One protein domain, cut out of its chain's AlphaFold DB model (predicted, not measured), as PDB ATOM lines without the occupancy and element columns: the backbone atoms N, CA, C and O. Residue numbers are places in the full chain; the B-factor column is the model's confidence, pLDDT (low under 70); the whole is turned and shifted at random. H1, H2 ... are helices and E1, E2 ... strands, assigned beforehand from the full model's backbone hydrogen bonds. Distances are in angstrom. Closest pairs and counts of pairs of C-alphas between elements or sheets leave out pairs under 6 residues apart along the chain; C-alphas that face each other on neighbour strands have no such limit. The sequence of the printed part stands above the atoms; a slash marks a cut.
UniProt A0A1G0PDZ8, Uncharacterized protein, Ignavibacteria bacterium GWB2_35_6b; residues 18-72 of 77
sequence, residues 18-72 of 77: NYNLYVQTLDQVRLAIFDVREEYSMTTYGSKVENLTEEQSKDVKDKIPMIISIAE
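AT A GLANCE: This is residues 18 to 72 of the 77 residues of an uncharacterized protein of Ignavibacteria bacterium GWB2_35_6b (UniProt A0A1G0PDZ8). Look first for one long helix, H1, which makes the length of a rod; past its last residue the chain folds back through the short helix H2, and strand E1 heads back toward H1's beginning with a gap between them. The printed part has 55 residues with two named helices and one named strand, in the order H1, H2, E1 along the chain; its class is mostly helix, and the whole is loose, with a radius of gyration of the C-alphas of 13.4 A and spans of 40 by 16 by 15 A.

HOW THE PARTS SIT: H1, residues 19 to 45, touches H2, residues 54 to 63, with residues 37 to 41 alone. Their closest C-alphas, Arg 37 and Val 60, are 6.4 A apart. They run opposite ways at a steep tilt of 64 degrees. E1, residues 67 to 71, is apart from both helices and pairs with no named strand. In H1 and H2 every O i to N i+4 pair is within hydrogen-bond range.

IN THESE COORDINATES: Find C-alpha 19 at (-5.319, -17.862, 2.795); H1 runs 38.1 A to C-alpha 45. H2 spans 14.2 A and E1 12.5 A, ending at C-alpha 71, (-11.307, -18.478, 15.955).

THE WHOLE: The C-alphas farthest apart, Asn 18 and Gly 46, are 40.4 A apart. Residues 18 to 25 stand free. The printed part has no cut and no long link. Confidence is under 70 at residues 18 to 19, 22 and 67 to 72.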
ATOM      1  N   ASN A  18      -2.766 -21.563   4.231       60.66
ATOM      2  CA  ASN A  18      -2.809 -20.772   3.012       60.66
ATOM      3  C   ASN A  18      -4.152 -20.024   2.981       60.66
ATOM      4  O   ASN A  18      -5.203 -20.656   3.075       60.66
ATOM      5  N   TYR A  19      -4.117 -18.696   2.864       63.62
ATOM      6  CA  TYR A  19      -5.319 -17.862   2.795       63.62
ATOM      7  C   TYR A  19      -6.306 -18.363   1.726       63.62
ATOM      8  O   TYR A  19      -7.516 -18.331   1.923       63.62
ATOM      9  N   ASN A  20      -5.791 -18.933   0.633       71.31
ATOM     10  CA  ASN A  20      -6.603 -19.538  -0.416       71.31
ATOM     11  C   ASN A  20      -7.366 -20.787   0.066       71.31
ATOM     12  O   ASN A  20      -8.534 -20.960  -0.259       71.31
ATOM     13  N   LEU A  21      -6.741 -21.632   0.895       72.12
ATOM     14  CA  LEU A  21      -7.402 -22.796   1.500       72.12
ATOM     15  C   LEU A  21      -8.503 -22.360   2.477       72.12
ATOM     16  O   LEU A  21      -9.556 -22.989   2.550       72.12
ATOM     17  N   TYR A  22      -8.282 -21.257   3.194       68.50
ATOM     18  CA  TYR A  22      -9.291 -20.647   4.058       68.50
ATOM     19  C   TYR A  22     -10.513 -20.161   3.261       68.50
ATOM     20  O   TYR A  22     -11.636 -20.536   3.599       68.50
ATOM     21  N   VAL A  23     -10.310 -19.407   2.174       76.00
ATOM     22  CA  VAL A  23     -11.409 -18.942   1.306       76.00
ATOM     23  C   VAL A  23     -12.162 -20.126   0.697       76.00
ATOM     24  O   VAL A  23     -13.385 -20.176   0.780       76.00
ATOM     25  N   GLN A  24     -11.443 -21.130   0.189       82.31
ATOM     26  CA  GLN A  24     -12.057 -22.337  -0.372       82.31
ATOM     27  C   GLN A  24     -12.899 -23.092   0.659       82.31
ATOM     28  O   GLN A  24     -14.007 -23.520   0.354       82.31
ATOM     29  N   THR A  25     -12.411 -23.227   1.895       78.88
ATOM     30  CA  THR A  25     -13.162 -23.904   2.964       78.88
ATOM     31  C   THR A  25     -14.443 -23.142   3.298       78.88
ATOM     32  O   THR A  25     -15.496 -23.753   3.466       78.88
ATOM     33  N   LEU A  26     -14.380 -21.810   3.357       79.44
ATOM     34  CA  LEU A  26     -15.564 -20.983   3.577       79.44
ATOM     35  C   LEU A  26     -16.586 -21.126   2.449       79.44
ATOM     36  O   LEU A  26     -17.775 -21.248   2.735       79.44
ATOM     37  N   ASP A  27     -16.143 -21.144   1.194       85.25
ATOM     38  CA  ASP A  27     -17.043 -21.314   0.052       85.25
ATOM     39  C   ASP A  27     -17.696 -22.699   0.047       85.25
ATOM     40  O   ASP A  27     -18.903 -22.803  -0.164       85.25
ATOM     41  N   GLN A  28     -16.954 -23.754   0.393       84.31
ATOM     42  CA  GLN A  28     -17.511 -25.104   0.538       84.31
ATOM     43  C   GLN A  28     -18.550 -25.186   1.664       84.31
ATOM     44  O   GLN A  28     -19.628 -25.747   1.478       84.31
ATOM     45  N   VAL A  29     -18.274 -24.577   2.824       84.06
ATOM     46  CA  VAL A  29     -19.244 -24.511   3.931       84.06
ATOM     47  C   VAL A  29     -20.487 -23.722   3.520       84.06
ATOM     48  O   VAL A  29     -21.604 -24.086   3.887       84.06
ATOM     49  N   ARG A  30     -20.318 -22.650   2.737       85.25
ATOM     50  CA  ARG A  30     -21.443 -21.870   2.215       85.25
ATOM     51  C   ARG A  30     -22.313 -22.665   1.258       85.25
ATOM     52  O   ARG A  30     -23.530 -22.616   1.415       85.25
ATOM     53  N   LEU A  31     -21.703 -23.393   0.328       88.38
ATOM     54  CA  LEU A  31     -22.410 -24.267  -0.604       88.38
ATOM     55  C   LEU A  31     -23.185 -25.352   0.146       88.38
ATOM     56  O   LEU A  31     -24.386 -25.473  -0.051       88.38
ATOM     57  N   ALA A  32     -22.554 -26.028   1.109       87.81
ATOM     58  CA  ALA A  32     -23.232 -27.044   1.910       87.81
ATOM     59  C   ALA A  32     -24.449 -26.479   2.667       87.81
ATOM     60  O   ALA A  32     -25.504 -27.102   2.703       87.81
ATOM     61  N   ILE A  33     -24.344 -25.280   3.253       86.12
ATOM     62  CA  ILE A  33     -25.497 -24.646   3.916       86.12
ATOM     63  C   ILE A  33     -26.578 -24.251   2.903       86.12
ATOM     64  O   ILE A  33     -27.763 -24.321   3.225       86.12
ATOM     65  N   PHE A  34     -26.189 -23.811   1.706       89.44
ATOM     66  CA  PHE A  34     -27.136 -23.492   0.645       89.44
ATOM     67  C   PHE A  34     -27.924 -24.730   0.209       89.44
ATOM     68  O   PHE A  34     -29.148 -24.657   0.172       89.44
ATOM     69  N   ASP A  35     -27.258 -25.865   0.002       89.56
ATOM     70  CA  ASP A  35     -27.904 -27.122  -0.385       89.56
ATOM     71  C   ASP A  35     -28.923 -27.578   0.667       89.56
ATOM     72  O   ASP A  35     -30.065 -27.896   0.339       89.56
ATOM     73  N   VAL A  36     -28.560 -27.513   1.954       89.12
ATOM     74  CA  VAL A  36     -29.483 -27.869   3.047       89.12
ATOM     75  C   VAL A  36     -30.678 -26.903   3.098       89.12
ATOM     76  O   VAL A  36     -31.804 -27.311   3.391       89.12
ATOM     77  N   ARG A  37     -30.473 -25.616   2.792       88.88
ATOM     78  CA  ARG A  37     -31.573 -24.642   2.684       88.88
ATOM     79  C   ARG A  37     -32.462 -24.906   1.473       88.88
ATOM     80  O   ARG A  37     -33.674 -24.754   1.603       88.88
ATOM     81  N   GLU A  38     -31.897 -25.293   0.330       90.19
ATOM     82  CA  GLU A  38     -32.664 -25.716  -0.847       90.19
ATOM     83  C   GLU A  38     -33.510 -26.944  -0.541       90.19
ATOM     84  O   GLU A  38     -34.709 -26.931  -0.811       90.19
ATOM     85  N   GLU A  39     -32.933 -27.959   0.097       90.31
ATOM     86  CA  GLU A  39     -33.655 -29.165   0.489       90.31
ATOM     87  C   GLU A  39     -34.790 -28.845   1.472       90.31
ATOM     88  O   GLU A  39     -35.929 -29.275   1.275       90.31
ATOM     89  N   TYR A  40     -34.529 -28.019   2.488       88.56
ATOM     90  CA  TYR A  40     -35.560 -27.577   3.430       88.56
ATOM     91  C   TYR A  40     -36.670 -26.763   2.742       88.56
ATOM     92  O   TYR A  40     -37.856 -26.954   3.012       88.56
ATOM     93  N   SER A  41     -36.304 -25.886   1.808       90.38
ATOM     94  CA  SER A  41     -37.248 -25.082   1.027       90.38
ATOM     95  C   SER A  41     -38.125 -25.944   0.116       90.38
ATOM     96  O   SER A  41     -39.343 -25.774   0.077       90.38
ATOM     97  N   MET A  42     -37.525 -26.913  -0.574       91.38
ATOM     98  CA  MET A  42     -38.226 -27.868  -1.431       91.38
ATOM     99  C   MET A  42     -39.163 -28.769  -0.624       91.38
ATOM    100  O   MET A  42     -40.302 -28.981  -1.024       91.38
ATOM    101  N   THR A  43     -38.724 -29.265   0.532       89.69
ATOM    102  CA  THR A  43     -39.543 -30.136   1.394       89.69
ATOM    103  C   THR A  43     -40.683 -29.391   2.090       89.69
ATOM    104  O   THR A  43     -41.761 -29.957   2.256       89.69
ATOM    105  N   THR A  44     -40.477 -28.128   2.470       88.88
ATOM    106  CA  THR A  44     -41.463 -27.343   3.236       88.88
ATOM    107  C   THR A  44     -42.429 -26.576   2.332       88.88
ATOM    108  O   THR A  44     -43.628 -26.533   2.599       88.88
ATOM    109  N   TYR A  45     -41.919 -25.971   1.258       88.38
ATOM    110  CA  TYR A  45     -42.669 -25.057   0.391       88.38
ATOM    111  C   TYR A  45     -42.807 -25.555  -1.053       88.38
ATOM    112  O   TYR A  45     -43.451 -24.891  -1.865       88.38
ATOM    113  N   GLY A  46     -42.188 -26.688  -1.410       90.56
ATOM    114  CA  GLY A  46     -42.221 -27.215  -2.779       90.56
ATOM    115  C   GLY A  46     -41.533 -26.314  -3.807       90.56
ATOM    116  O   GLY A  46     -41.757 -26.470  -5.003       90.56
ATOM    117  N   SER A  47     -40.742 -25.339  -3.353       89.69
ATOM    118  CA  SER A  47     -40.150 -24.291  -4.186       89.69
ATOM    119  C   SER A  47     -38.694 -24.077  -3.804       89.69
ATOM    120  O   SER A  47     -38.309 -24.287  -2.653       89.69
ATOM    121  N   LYS A  48     -37.874 -23.640  -4.760       88.50
ATOM    122  CA  LYS A  48     -36.478 -23.271  -4.491       88.50
ATOM    123  C   LYS A  48     -36.393 -22.020  -3.624       88.50
ATOM    124  O   LYS A  48     -37.267 -21.161  -3.717       88.50
ATOM    125  N   VAL A  49     -35.287 -21.870  -2.890       84.62
ATOM    126  CA  VAL A  49     -35.028 -20.706  -2.015       84.62
ATOM    127  C   VAL A  49     -35.140 -19.379  -2.778       84.62
ATOM    128  O   VAL A  49     -35.590 -18.384  -2.218       84.62
ATOM    129  N   GLU A  50     -34.773 -19.371  -4.062       87.06
ATOM    130  CA  GLU A  50     -34.842 -18.203  -4.956       87.06
ATOM    131  C   GLU A  50     -36.274 -17.759  -5.291       87.06
ATOM    132  O   GLU A  50     -36.493 -16.597  -5.616       87.06
ATOM    133  N   ASN A  51     -37.242 -18.674  -5.212       89.94
ATOM    134  CA  ASN A  51     -38.650 -18.417  -5.525       89.94
ATOM    135  C   ASN A  51     -39.511 -18.241  -4.263       89.94
ATOM    136  O   ASN A  51     -40.729 -18.105  -4.366       89.94
ATOM    137  N   LEU A  52     -38.902 -18.277  -3.076       88.12
ATOM    138  CA  LEU A  52     -39.600 -18.058  -1.815       88.12
ATOM    139  C   LEU A  52     -39.974 -16.586  -1.635       88.12
ATOM    140  O   LEU A  52     -39.228 -15.683  -2.019       88.12
ATOM    141  N   THR A  53     -41.092 -16.341  -0.955       90.94
ATOM    142  CA  THR A  53     -41.433 -14.995  -0.476       90.94
ATOM    143  C   THR A  53     -40.465 -14.548   0.621       90.94
ATOM    144  O   THR A  53     -39.784 -15.366   1.242       90.94
ATOM    145  N   GLU A  54     -40.401 -13.245   0.911       88.19
ATOM    146  CA  GLU A  54     -39.515 -12.720   1.962       88.19
ATOM    147  C   GLU A  54     -39.751 -13.384   3.328       88.19
ATOM    148  O   GLU A  54     -38.793 -13.674   4.045       88.19
ATOM    149  N   GLU A  55     -41.007 -13.683   3.669       89.12
ATOM    150  CA  GLU A  55     -41.371 -14.362   4.917       89.12
ATOM    151  C   GLU A  55     -40.858 -15.805   4.962       89.12
ATOM    152  O   GLU A  55     -40.242 -16.211   5.948       89.12
ATOM    153  N   GLN A  56     -41.035 -16.562   3.877       87.19
ATOM    154  CA  GLN A  56     -40.531 -17.933   3.767       87.19
ATOM    155  C   GLN A  56     -39.000 -17.957   3.771       87.19
ATOM    156  O   GLN A  56     -38.380 -18.748   4.474       87.19
ATOM    157  N   SER A  57     -38.370 -17.035   3.043       86.12
ATOM    158  CA  SER A  57     -36.914 -16.896   3.012       86.12
ATOM    159  C   SER A  57     -36.355 -16.573   4.404       86.12
ATOM    160  O   SER A  57     -35.266 -17.026   4.767       86.12
ATOM    161  N   LYS A  58     -37.107 -15.820   5.217       88.00
ATOM    162  CA  LYS A  58     -36.759 -15.535   6.611       88.00
ATOM    163  C   LYS A  58     -36.896 -16.771   7.502       88.00
ATOM    164  O   LYS A  58     -35.973 -17.011   8.274       88.00
ATOM    165  N   ASP A  59     -37.952 -17.577   7.353       88.88
ATOM    166  CA  ASP A  59     -38.086 -18.860   8.067       88.88
ATOM    167  C   ASP A  59     -36.912 -19.795   7.760       88.88
ATOM    168  O   ASP A  59     -36.229 -20.251   8.675       88.88
ATOM    169  N   VAL A  60     -36.582 -19.990   6.477       86.62
ATOM    170  CA  VAL A  60     -35.453 -20.842   6.065       86.62
ATOM    171  C   VAL A  60     -34.128 -20.356   6.670       86.62
ATOM    172  O   VAL A  60     -33.314 -21.161   7.127       86.62
ATOM    173  N   LYS A  61     -33.896 -19.037   6.711       85.12
ATOM    174  CA  LYS A  61     -32.689 -18.447   7.318       85.12
ATOM    175  C   LYS A  61     -32.653 -18.594   8.840       85.12
ATOM    176  O   LYS A  61     -31.560 -18.754   9.379       85.12
ATOM    177  N   ASP A  62     -33.802 -18.524   9.506       86.81
ATOM    178  CA  ASP A  62     -33.918 -18.668  10.961       86.81
ATOM    179  C   ASP A  62     -33.726 -20.128  11.392       86.81
ATOM    180  O   ASP A  62     -32.973 -20.424  12.319       86.81
ATOM    181  N   LYS A  63     -34.324 -21.060  10.639       85.19
ATOM    182  CA  LYS A  63     -34.189 -22.509  10.835       85.19
ATOM    183  C   LYS A  63     -32.785 -23.010  10.553       85.19
ATOM    184  O   LYS A  63     -32.279 -23.863  11.282       85.19
ATOM    185  N   ILE A  64     -32.158 -22.481   9.504       82.69
ATOM    186  CA  ILE A  64     -30.818 -22.878   9.073       82.69
ATOM    187  C   ILE A  64     -29.916 -21.645   9.064       82.69
ATOM    188  O   ILE A  64     -29.603 -21.097   7.998       82.69
ATOM    189  N   PRO A  65     -29.489 -21.168  10.245       79.31
ATOM    190  CA  PRO A  65     -28.639 -20.000  10.341       79.31
ATOM    191  C   PRO A  65     -27.215 -20.352   9.908       79.31
ATOM    192  O   PRO A  65     -26.657 -21.387  10.266       79.31
ATOM    193  N   MET A  66     -26.596 -19.453   9.147       74.50
ATOM    194  CA  MET A  66     -25.180 -19.543   8.803       74.50
ATOM    195  C   MET A  66     -24.390 -18.761   9.851       74.50
ATOM    196  O   MET A  66     -24.182 -17.558   9.706       74.50
ATOM    197  N   ILE A  67     -23.982 -19.432  10.927       67.19
ATOM    198  CA  ILE A  67     -23.124 -18.838  11.957       67.19
ATOM    199  C   ILE A  67     -21.719 -19.393  11.758       67.19
ATOM    200  O   ILE A  67     -21.402 -20.498  12.199       67.19
ATOM    201  N   ILE A  68     -20.883 -18.619  11.071       63.59
ATOM    202  CA  ILE A  68     -19.472 -18.947  10.883       63.59
ATOM    203  C   ILE A  68     -18.703 -18.263  12.013       63.59
ATOM    204  O   ILE A  68     -18.556 -17.042  12.021       63.59
ATOM    205  N   SER A  69     -18.249 -19.046  12.990       59.75
ATOM    206  CA  SER A  69     -17.381 -18.560  14.064       59.75
ATOM    207  C   SER A  69     -15.945 -18.954  13.743       59.75
ATOM    208  O   SER A  69     -15.585 -20.133  13.784       59.75
ATOM    209  N   ILE A  70     -15.146 -17.957  13.367       59.47
ATOM    210  CA  ILE A  70     -13.729 -18.121  13.050       59.47
ATOM    211  C   ILE A  70     -12.953 -17.751  14.307       59.47
ATOM    212  O   ILE A  70     -13.012 -16.610  14.760       59.47
ATOM    213  N   ALA A  71     -12.253 -18.725  14.879       61.69
ATOM    214  CA  ALA A  71     -11.307 -18.478  15.955       61.69
ATOM    215  C   ALA A  71      -9.911 -18.340  15.343       61.69
ATOM    216  O   ALA A  71      -9.432 -19.258  14.671       61.69
ATOM    217  N   GLU A  72      -9.267 -17.194  15.562       53.53
ATOM    218  CA  GLU A  72      -7.836 -17.058  15.297       53.53
ATOM    219  C   GLU A  72      -7.058 -18.072  16.153       53.53
ATOM    220  O   GLU A  72      -7.498 -18.407  17.259       53.53
TER     221      GLU A  72